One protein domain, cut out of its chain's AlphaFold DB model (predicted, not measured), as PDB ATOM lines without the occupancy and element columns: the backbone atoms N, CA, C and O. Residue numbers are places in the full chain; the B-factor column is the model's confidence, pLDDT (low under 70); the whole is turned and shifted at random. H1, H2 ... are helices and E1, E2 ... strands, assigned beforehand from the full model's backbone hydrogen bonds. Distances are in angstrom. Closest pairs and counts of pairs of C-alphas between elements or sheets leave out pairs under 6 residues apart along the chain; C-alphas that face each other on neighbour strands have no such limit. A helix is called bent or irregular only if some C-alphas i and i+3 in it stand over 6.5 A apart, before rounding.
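AT A GLANCE: This is residues 27 to 103 of the 106 residues of an uncharacterized protein of Hevea brasiliensis (UniProt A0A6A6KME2). Two long helices, H1 and H2, make the arms of a wide, open V, joined at its point by residues 65 to 69, and a small hairpin of two short strands, E1 and E2, sits beyond the other end of H1. The helices do not pack on each other, and the space between the arms is empty. The printed part has 77 residues, with two named strands followed by two named helices; the sheet, in the order E1 - E2, is antiparallel, and the class is mostly helix. The whole is extended, with a radius of gyration of the C-alphas of 22.5 A, and flat, with spans of 62 by 47 by 18 A.

IN THESE COORDINATES: E1 is residues 27 to 29, beginning at C-alpha 27 at (87.604, 8.750, 179.462). E2 is residues 34 to 37. H1, residues 44 to 64, measures 30.9 A from first to last C-alpha and ends at C-alpha 64 at (47.431, -5.031, 178.501). H2, residues 70 to 101, measures 46.5 A and ends at C-alpha 101 at (79.806, -9.661, 134.916). Neither helix is bent.

HOW THE PARTS SIT: E1 and E2 form a hairpin with a tight link, antiparallel at 150 degrees between their directions. The C-alphas of Tyr 28 and Leu 35 face each other at 4.5 A. N 27 and O 36, 2.8 A apart, and N 29 and O 34, 2.9 A apart, are within hydrogen-bond range. A short link of 6 residues joins E2 to H1. A tight link of 5 residues joins H1 to H2, yet these helices are apart, with no C-alpha of the one within 8 A of the other. E1 is apart from H1 and H2, and E2 is apart from H2. In H1 every O i to N i+4 pair is within hydrogen-bond range; in H2, 27 of 28 are.

THE WHOLE: The C-alphas farthest apart, those of Glu 45 and Gly 103, are 61.8 A apart. Residues 29 to 34 and 39 to 103 stand free. The printed part has no cut, and no link is long. The mean pLDDT of the printed part is 77.1; residues 38 to 46, 59 to 74 and 103 are under 70.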
ATOM      1  N   TYR A  27      87.218  10.145 179.301       83.62
ATOM      2  CA  TYR A  27      87.604   8.750 179.462       83.62
ATOM      3  C   TYR A  27      87.789   8.114 178.085       83.62
ATOM      4  O   TYR A  27      86.875   8.126 177.265       83.62
ATOM      5  N   TYR A  28      88.964   7.559 177.810       86.94
ATOM      6  CA  TYR A  28      89.207   6.816 176.575       86.94
ATOM      7  C   TYR A  28      88.704   5.372 176.711       86.94
ATOM      8  O   TYR A  28      89.138   4.652 177.610       86.94
ATOM      9  N   ASP A  29      87.820   4.945 175.806       84.88
ATOM     10  CA  ASP A  29      87.314   3.574 175.731       84.88
ATOM     11  C   ASP A  29      88.043   2.785 174.636       84.88
ATOM     12  O   ASP A  29      87.783   2.941 173.439       84.88
ATOM     13  N   SER A  30      88.944   1.897 175.059       87.62
ATOM     14  CA  SER A  30      89.709   1.008 174.176       87.62
ATOM     15  C   SER A  30      88.849  -0.020 173.439       87.62
ATOM     16  O   SER A  30      89.289  -0.547 172.420       87.62
ATOM     17  N   THR A  31      87.647  -0.321 173.937       90.88
ATOM     18  CA  THR A  31      86.712  -1.256 173.292       90.88
ATOM     19  C   THR A  31      86.231  -0.693 171.959       90.88
ATOM     20  O   THR A  31      86.064  -1.437 170.995       90.88
ATOM     21  N   TRP A  32      86.058   0.631 171.902       87.19
ATOM     22  CA  TRP A  32      85.502   1.348 170.755       87.19
ATOM     23  C   TRP A  32      86.466   2.355 170.118       87.19
ATOM     24  O   TRP A  32      86.108   2.979 169.123       87.19
ATOM     25  N   ASN A  33      87.683   2.503 170.656       84.00
ATOM     26  CA  ASN A  33      88.672   3.500 170.233       84.00
ATOM     27  C   ASN A  33      88.062   4.915 170.160       84.00
ATOM     28  O   ASN A  33      88.162   5.610 169.150       84.00
ATOM     29  N   SER A  34      87.358   5.310 171.223       84.31
ATOM     30  CA  SER A  34      86.627   6.578 171.289       84.31
ATOM     31  C   SER A  34      86.857   7.294 172.618       84.31
ATOM     32  O   SER A  34      87.060   6.663 173.653       84.31
ATOM     33  N   LEU A  35      86.809   8.627 172.592       82.31
ATOM     34  CA  LEU A  35      86.874   9.482 173.778       82.31
ATOM     35  C   LEU A  35      85.452   9.770 174.268       82.31
ATOM     36  O   LEU A  35      84.641  10.342 173.543       82.31
ATOM     37  N   ILE A  36      85.151   9.367 175.498       79.25
ATOM     38  CA  ILE A  36      83.869   9.578 176.165       79.25
ATOM     39  C   ILE A  36      84.011  10.771 177.103       79.25
ATOM     40  O   ILE A  36      84.862  10.787 177.987       79.25
ATOM     41  N   THR A  37      83.150  11.766 176.943       76.38
ATOM     42  CA  THR A  37      83.082  12.916 177.844       76.38
ATOM     43  C   THR A  37      82.111  12.613 178.982       76.38
ATOM     44  O   THR A  37      80.932  12.392 178.731       76.38
ATOM     45  N   THR A  38      82.543  12.637 180.248       62.72
ATOM     46  CA  THR A  38      81.590  12.478 181.369       62.72
ATOM     47  C   THR A  38      80.790  13.754 181.650       62.72
ATOM     48  O   THR A  38      79.867  13.730 182.458       62.72
ATOM     49  N   SER A  39      81.142  14.879 181.022       59.03
ATOM     50  CA  SER A  39      80.403  16.141 181.098       59.03
ATOM     51  C   SER A  39      79.405  16.284 179.947       59.03
ATOM     52  O   SER A  39      79.246  17.386 179.415       59.03
ATOM     53  N   ASN A  40      78.767  15.185 179.522       57.25
ATOM     54  CA  ASN A  40      77.618  15.262 178.625       57.25
ATOM     55  C   ASN A  40      76.647  16.291 179.214       57.25
ATOM     56  O   ASN A  40      76.089  16.113 180.293       57.25
ATOM     57  N   GLN A  41      76.513  17.417 178.516       55.94
ATOM     58  CA  GLN A  41      75.769  18.610 178.914       55.94
ATOM     59  C   GLN A  41      74.248  18.393 178.797       55.94
ATOM     60  O   GLN A  41      73.471  19.300 178.516       55.94
ATOM     61  N   GLU A  42      73.824  17.155 178.985       57.78
ATOM     62  CA  GLU A  42      72.461  16.686 179.028       57.78
ATOM     63  C   GLU A  42      72.286  16.148 180.439       57.78
ATOM     64  O   GLU A  42      72.887  15.148 180.820       57.78
ATOM     65  N   ASN A  43      71.532  16.911 181.236       64.31
ATOM     66  CA  ASN A  43      71.215  16.627 182.630       64.31
ATOM     67  C   ASN A  43      71.080  15.105 182.846       64.31
ATOM     68  O   ASN A  43      70.187  14.518 182.231       64.31
ATOM     69  N   PRO A  44      71.930  14.448 183.658       62.19
ATOM     70  CA  PRO A  44      71.905  12.989 183.812       62.19
ATOM     71  C   PRO A  44      70.533  12.488 184.283       62.19
ATOM     72  O   PRO A  44      70.087  11.412 183.889       62.19
ATOM     73  N   GLU A  45      69.804  13.328 185.019       62.28
ATOM     74  CA  GLU A  45      68.416  13.098 185.418       62.28
ATOM     75  C   GLU A  45      67.451  13.014 184.222       62.28
ATOM     76  O   GLU A  45      66.474  12.279 184.277       62.28
ATOM     77  N   SER A  46      67.711  13.722 183.115       69.00
ATOM     78  CA  SER A  46      66.899  13.688 181.885       69.00
ATOM     79  C   SER A  46      67.035  12.353 181.149       69.00
ATOM     80  O   SER A  46      66.041  11.779 180.698       69.00
ATOM     81  N   GLN A  47      68.257  11.818 181.072       76.94
ATOM     82  CA  GLN A  47      68.510  10.495 180.492       76.94
ATOM     83  C   GLN A  47      67.935   9.384 181.379       76.94
ATOM     84  O   GLN A  47      67.268   8.479 180.876       76.94
ATOM     85  N   LEU A  48      68.102   9.497 182.702       78.06
ATOM     86  CA  LEU A  48      67.514   8.557 183.654       78.06
ATOM     87  C   LEU A  48      65.978   8.592 183.613       78.06
ATOM     88  O   LEU A  48      65.350   7.540 183.562       78.06
ATOM     89  N   SER A  49      65.373   9.781 183.542       84.38
ATOM     90  CA  SER A  49      63.916   9.948 183.430       84.38
ATOM     91  C   SER A  49      63.359   9.335 182.146       84.38
ATOM     92  O   SER A  49      62.312   8.694 182.178       84.38
ATOM     93  N   ARG A  50      64.067   9.471 181.016       81.94
ATOM     94  CA  ARG A  50      63.680   8.829 179.751       81.94
ATOM     95  C   ARG A  50      63.712   7.306 179.861       81.94
ATOM     96  O   ARG A  50      62.803   6.642 179.374       81.94
ATOM     97  N   TYR A  51      64.742   6.762 180.505       85.81
ATOM     98  CA  TYR A  51      64.856   5.323 180.720       85.81
ATOM     99  C   TYR A  51      63.772   4.795 181.671       85.81
ATOM    100  O   TYR A  51      63.155   3.774 181.384       85.81
ATOM    101  N   LEU A  52      63.480   5.510 182.762       88.50
ATOM    102  CA  LEU A  52      62.388   5.159 183.676       88.50
ATOM    103  C   LEU A  52      61.026   5.177 182.971       88.50
ATOM    104  O   LEU A  52      60.271   4.219 183.107       88.50
ATOM    105  N   HIS A  53      60.753   6.198 182.151       86.12
ATOM    106  CA  HIS A  53      59.540   6.261 181.329       86.12
ATOM    107  C   HIS A  53      59.439   5.069 180.367       86.12
ATOM    108  O   HIS A  53      58.388   4.449 180.250       86.12
ATOM    109  N   TRP A  54      60.542   4.697 179.712       90.12
ATOM    110  CA  TRP A  54      60.579   3.525 178.835       90.12
ATOM    111  C   TRP A  54      60.264   2.218 179.585       90.12
ATOM    112  O   TRP A  54      59.534   1.372 179.068       90.12
ATOM    113  N   LEU A  55      60.754   2.061 180.821       84.62
ATOM    114  CA  LEU A  55      60.430   0.904 181.665       84.62
ATOM    115  C   LEU A  55      58.955   0.877 182.095       84.62
ATOM    116  O   LEU A  55      58.368  -0.202 182.205       84.62
ATOM    117  N   GLU A  56      58.357   2.038 182.356       84.19
ATOM    118  CA  GLU A  56      56.931   2.163 182.667       84.19
ATOM    119  C   GLU A  56      56.066   1.778 181.458       84.19
ATOM    120  O   GLU A  56      55.151   0.966 181.610       84.19
ATOM    121  N   ASP A  57      56.417   2.250 180.257       76.44
ATOM    122  CA  ASP A  57      55.741   1.897 179.001       76.44
ATOM    123  C   ASP A  57      55.806   0.387 178.716       76.44
ATOM    124  O   ASP A  57      54.790  -0.231 178.380       76.44
ATOM    125  N   LEU A  58      56.975  -0.238 178.926       72.75
ATOM    126  CA  LEU A  58      57.146  -1.693 178.805       72.75
ATOM    127  C   LEU A  58      56.215  -2.453 179.757       72.75
ATOM    128  O   LEU A  58      55.602  -3.460 179.400       72.75
ATOM    129  N   LYS A  59      56.090  -1.961 180.992       67.94
ATOM    130  CA  LYS A  59      55.278  -2.600 182.029       67.94
ATOM    131  C   LYS A  59      53.778  -2.417 181.796       67.94
ATOM    132  O   LYS A  59      52.996  -3.264 182.224       67.94
ATOM    133  N   VAL A  60      53.363  -1.347 181.117       60.38
ATOM    134  CA  VAL A  60      51.972  -1.145 180.680       60.38
ATOM    135  C   VAL A  60      51.617  -2.081 179.520       60.38
ATOM    136  O   VAL A  60      50.505  -2.613 179.506       60.38
ATOM    137  N   GLN A  61      52.551  -2.366 178.605       57.94
ATOM    138  CA  GLN A  61      52.339  -3.388 177.569       57.94
ATOM    139  C   GLN A  61      52.136  -4.790 178.168       57.94
ATOM    140  O   GLN A  61      51.180  -5.464 177.786       57.94
ATOM    141  N   ASP A  62      52.916  -5.167 179.187       55.97
ATOM    142  CA  ASP A  62      52.789  -6.451 179.907       55.97
ATOM    143  C   ASP A  62      51.433  -6.632 180.628       55.97
ATOM    144  O   ASP A  62      50.954  -7.748 180.822       55.97
ATOM    145  N   LYS A  63      50.772  -5.538 181.039       55.91
ATOM    146  CA  LYS A  63      49.459  -5.597 181.720       55.91
ATOM    147  C   LYS A  63      48.263  -5.507 180.776       55.91
ATOM    148  O   LYS A  63      47.158  -5.856 181.189       55.91
ATOM    149  N   SER A  64      48.470  -5.061 179.537       55.03
ATOM    150  CA  SER A  64      47.431  -5.031 178.501       55.03
ATOM    151  C   SER A  64      47.356  -6.349 177.717       55.03
ATOM    152  O   SER A  64      46.288  -6.710 177.222       55.03
ATOM    153  N   SER A  65      48.443  -7.130 177.670       53.09
ATOM    154  CA  SER A  65      48.429  -8.501 177.152       53.09
ATOM    155  C   SER A  65      47.921  -9.482 178.211       53.09
ATOM    156  O   SER A  65      48.650 -10.321 178.745       53.09
ATOM    157  N   ASN A  66      46.634  -9.390 178.536       52.12
ATOM    158  CA  ASN A  66      45.955 -10.479 179.216       52.12
ATOM    159  C   ASN A  66      45.822 -11.661 178.237       52.12
ATOM    160  O   ASN A  66      44.797 -11.810 177.576       52.12
ATOM    161  N   GLY A  67      46.877 -12.476 178.162       52.06
ATOM    162  CA  GLY A  67      46.900 -13.781 177.505       52.06
ATOM    163  C   GLY A  67      47.784 -13.837 176.264       52.06
ATOM    164  O   GLY A  67      47.278 -13.645 175.167       52.06
ATOM    165  N   ASP A  68      49.078 -14.107 176.459       52.09
ATOM    166  CA  ASP A  68      49.816 -15.233 175.851       52.09
ATOM    167  C   ASP A  68      51.333 -14.920 175.750       52.09
ATOM    168  O   ASP A  68      51.717 -14.028 174.992       52.09
ATOM    169  N   PRO A  69      52.227 -15.607 176.494       54.72
ATOM    170  CA  PRO A  69      53.680 -15.437 176.356       54.72
ATOM    171  C   PRO A  69      54.241 -15.922 175.003       54.72
ATOM    172  O   PRO A  69      55.425 -15.730 174.737       54.72
ATOM    173  N   GLU A  70      53.425 -16.532 174.141       54.28
ATOM    174  CA  GLU A  70      53.818 -17.011 172.806       54.28
ATOM    175  C   GLU A  70      53.980 -15.869 171.773       54.28
ATOM    176  O   GLU A  70      54.602 -16.055 170.728       54.28
ATOM    177  N   GLY A  71      53.483 -14.657 172.066       52.34
ATOM    178  CA  GLY A  71      53.548 -13.501 171.158       52.34
ATOM    179  C   GLY A  71      54.915 -12.808 171.059       52.34
ATOM    180  O   GLY A  71      55.270 -12.336 169.981       52.34
ATOM    181  N   ASP A  72      55.685 -12.769 172.150       55.41
ATOM    182  CA  ASP A  72      56.982 -12.065 172.214       55.41
ATOM    183  C   ASP A  72      58.125 -12.917 171.625       55.41
ATOM    184  O   ASP A  72      58.959 -12.440 170.857       55.41
ATOM    185  N   VAL A  73      58.098 -14.237 171.867       56.91
ATOM    186  CA  VAL A  73      59.029 -15.192 171.229       56.91
ATOM    187  C   VAL A  73      58.789 -15.258 169.712       56.91
ATOM    188  O   VAL A  73      59.740 -15.314 168.932       56.91
ATOM    189  N   ASN A  74      57.527 -15.127 169.287       69.19
ATOM    190  CA  ASN A  74      57.151 -15.040 167.875       69.19
ATOM    191  C   ASN A  74      57.686 -13.787 167.167       69.19
ATOM    192  O   ASN A  74      57.829 -13.814 165.943       69.19
ATOM    193  N   GLU A  75      57.951 -12.678 167.868       85.25
ATOM    194  CA  GLU A  75      58.472 -11.475 167.212       85.25
ATOM    195  C   GLU A  75      59.920 -11.682 166.760       85.25
ATOM    196  O   GLU A  75      60.256 -11.349 165.621       85.25
ATOM    197  N   ILE A  76      60.754 -12.295 167.603       89.69
ATOM    198  CA  ILE A  76      62.146 -12.615 167.256       89.69
ATOM    199  C   ILE A  76      62.186 -13.586 166.075       89.69
ATOM    200  O   ILE A  76      62.909 -13.333 165.110       89.69
ATOM    201  N   ASP A  77      61.375 -14.644 166.110       89.44
ATOM    202  CA  ASP A  77      61.305 -15.623 165.022       89.44
ATOM    203  C   ASP A  77      60.812 -14.978 163.719       89.44
ATOM    204  O   ASP A  77      61.409 -15.158 162.656       89.44
ATOM    205  N   ARG A  78      59.798 -14.110 163.795       90.50
ATOM    206  CA  ARG A  78      59.308 -13.350 162.638       90.50
ATOM    207  C   ARG A  78      60.373 -12.414 162.061       90.50
ATOM    208  O   ARG A  78      60.487 -12.289 160.838       90.50
ATOM    209  N   LEU A  79      61.124 -11.718 162.912       94.19
ATOM    210  CA  LEU A  79      62.210 -10.835 162.480       94.19
ATOM    211  C   LEU A  79      63.357 -11.638 161.857       94.19
ATOM    212  O   LEU A  79      63.918 -11.209 160.845       94.19
ATOM    213  N   ALA A  80      63.669 -12.812 162.408       95.31
ATOM    214  CA  ALA A  80      64.660 -13.726 161.858       95.31
ATOM    215  C   ALA A  80      64.239 -14.251 160.477       95.31
ATOM    216  O   ALA A  80      65.034 -14.186 159.539       95.31
ATOM    217  N   ASP A  81      62.987 -14.676 160.310       94.25
ATOM    218  CA  ASP A  81      62.456 -15.127 159.021       94.25
ATOM    219  C   ASP A  81      62.513 -14.022 157.961       94.25
ATOM    220  O   ASP A  81      62.932 -14.254 156.823       94.25
ATOM    221  N   MET A  82      62.155 -12.790 158.335       93.56
ATOM    222  CA  MET A  82      62.240 -11.638 157.438       93.56
ATOM    223  C   MET A  82      63.692 -11.328 157.044       93.56
ATOM    224  O   MET A  82      63.970 -11.035 155.878       93.56
ATOM    225  N   PHE A  83      64.633 -11.439 157.986       96.94
ATOM    226  CA  PHE A  83      66.059 -11.287 157.711       96.94
ATOM    227  C   PHE A  83      66.563 -12.373 156.751       96.94
ATOM    228  O   PHE A  83      67.147 -12.046 155.716       96.94
ATOM    229  N   ILE A  84      66.271 -13.647 157.031       96.31
ATOM    230  CA  ILE A  84      66.657 -14.792 156.193       96.31
ATOM    231  C   ILE A  84      66.105 -14.633 154.769       96.31
ATOM    232  O   ILE A  84      66.849 -14.801 153.800       96.31
ATOM    233  N   ALA A  85      64.834 -14.244 154.625       95.94
ATOM    234  CA  ALA A  85      64.217 -13.985 153.326       95.94
ATOM    235  C   ALA A  85      64.941 -12.868 152.554       95.94
ATOM    236  O   ALA A  85      65.285 -13.053 151.384       95.94
ATOM    237  N   SER A  86      65.242 -11.747 153.220       93.62
ATOM    238  CA  SER A  86      65.960 -10.623 152.602       93.62
ATOM    239  C   SER A  86      67.377 -11.006 152.149       93.62
ATOM    240  O   SER A  86      67.837 -10.598 151.079       93.62
ATOM    241  N   CYS A  87      68.064 -11.851 152.924       95.88
ATOM    242  CA  CYS A  87      69.385 -12.356 152.577       95.88
ATOM    243  C   CYS A  87      69.342 -13.289 151.365       95.88
ATOM    244  O   CYS A  87      70.195 -13.170 150.484       95.88
ATOM    245  N   HIS A  88      68.359 -14.192 151.291       95.00
ATOM    246  CA  HIS A  88      68.190 -15.086 150.145       95.00
ATOM    247  C   HIS A  88      67.950 -14.316 148.845       95.00
ATOM    248  O   HIS A  88      68.580 -14.620 147.831       95.00
ATOM    249  N   GLU A  89      67.089 -13.298 148.870       93.44
ATOM    250  CA  GLU A  89      66.829 -12.448 147.706       93.44
ATOM    251  C   GLU A  89      68.103 -11.735 147.240       93.44
ATOM    252  O   GLU A  89      68.493 -11.841 146.073       93.44
ATOM    253  N   LYS A  90      68.805 -11.071 148.165       92.81
ATOM    254  CA  LYS A  90      70.041 -10.348 147.851       92.81
ATOM    255  C   LYS A  90      71.118 -11.277 147.285       92.81
ATOM    256  O   LYS A  90      71.764 -10.930 146.300       92.81
ATOM    257  N   PHE A  91      71.282 -12.464 147.869       93.56
ATOM    258  CA  PHE A  91      72.245 -13.453 147.390       93.56
ATOM    259  C   PHE A  91      71.913 -13.943 145.977       93.56
ATOM    260  O   PHE A  91      72.810 -14.085 145.149       93.56
ATOM    261  N   MET A  92      70.634 -14.177 145.670       90.88
ATOM    262  CA  MET A  92      70.213 -14.589 144.328       90.88
ATOM    263  C   MET A  92      70.494 -13.509 143.279       90.88
ATOM    264  O   MET A  92      71.005 -13.831 142.203       90.88
ATOM    265  N   LEU A  93      70.226 -12.242 143.603       89.06
ATOM    266  CA  LEU A  93      70.530 -11.107 142.728       89.06
ATOM    267  C   LEU A  93      72.041 -10.952 142.503       89.06
ATOM    268  O   LEU A  93      72.483 -10.821 141.365       89.06
ATOM    269  N   GLU A  94      72.848 -11.040 143.561       85.81
ATOM    270  CA  GLU A  94      74.313 -10.958 143.475       85.81
ATOM    271  C   GLU A  94      74.920 -12.129 142.691       85.81
ATOM    272  O   GLU A  94      75.852 -11.952 141.901       85.81
ATOM    273  N   LYS A  95      74.364 -13.332 142.861       88.75
ATOM    274  CA  LYS A  95      74.761 -14.519 142.106       88.75
ATOM    275  C   LYS A  95      74.512 -14.322 140.612       88.75
ATOM    276  O   LYS A  95      75.397 -14.590 139.804       88.75
ATOM    277  N   GLN A  96      73.324 -13.843 140.248       85.31
ATOM    278  CA  GLN A  96      72.981 -13.539 138.860       85.31
ATOM    279  C   GLN A  96      73.878 -12.439 138.281       85.31
ATOM    280  O   GLN A  96      74.357 -12.578 137.156       85.31
ATOM    281  N   GLU A  97      74.129 -11.377 139.041       84.19
ATOM    282  CA  GLU A  97      74.996 -10.274 138.621       84.19
ATOM    283  C   GLU A  97      76.435 -10.743 138.392       84.19
ATOM    284  O   GLU A  97      77.054 -10.395 137.390       84.19
ATOM    285  N   SER A  98      76.946 -11.613 139.264       82.06
ATOM    286  CA  SER A  98      78.278 -12.198 139.106       82.06
ATOM    287  C   SER A  98      78.392 -13.012 137.817       82.06
ATOM    288  O   SER A  98      79.378 -12.852 137.107       82.06
ATOM    289  N   TYR A  99      77.373 -13.812 137.464       79.38
ATOM    290  CA  TYR A  99      77.344 -14.540 136.187       79.38
ATOM    291  C   TYR A  99      77.304 -13.614 134.966       79.38
ATOM    292  O   TYR A  99      77.896 -13.946 133.942       79.38
ATOM    293  N   ARG A 100      76.601 -12.473 135.048       81.12
ATOM    294  CA  ARG A 100      76.592 -11.487 133.955       81.12
ATOM    295  C   ARG A 100      77.955 -10.832 133.806       81.12
ATOM    296  O   ARG A 100      78.473 -10.771 132.702       81.12
ATOM    297  N   ARG A 101      78.543 -10.396 134.919       77.31
ATOM    298  CA  ARG A 101      79.806  -9.661 134.916       77.31
ATOM    299  C   ARG A 101      81.015 -10.531 134.582       77.31
ATOM    300  O   ARG A 101      82.008 -10.008 134.102       77.31
ATOM    301  N   SER A 102      80.935 -11.840 134.816       73.00
ATOM    302  CA  SER A 102      81.962 -12.802 134.401       73.00
ATOM    303  C   SER A 102      81.833 -13.262 132.944       73.00
ATOM    304  O   SER A 102      82.667 -14.034 132.491       73.00
ATOM    305  N   GLY A 103      80.758 -12.888 132.242       62.62
ATOM    306  CA  GLY A 103      80.478 -13.323 130.869       62.62
ATOM    307  C   GLY A 103      81.036 -12.409 129.773       62.62
ATOM    308  O   GLY A 103      80.820 -12.711 128.604       62.62
TER     309      GLY A 103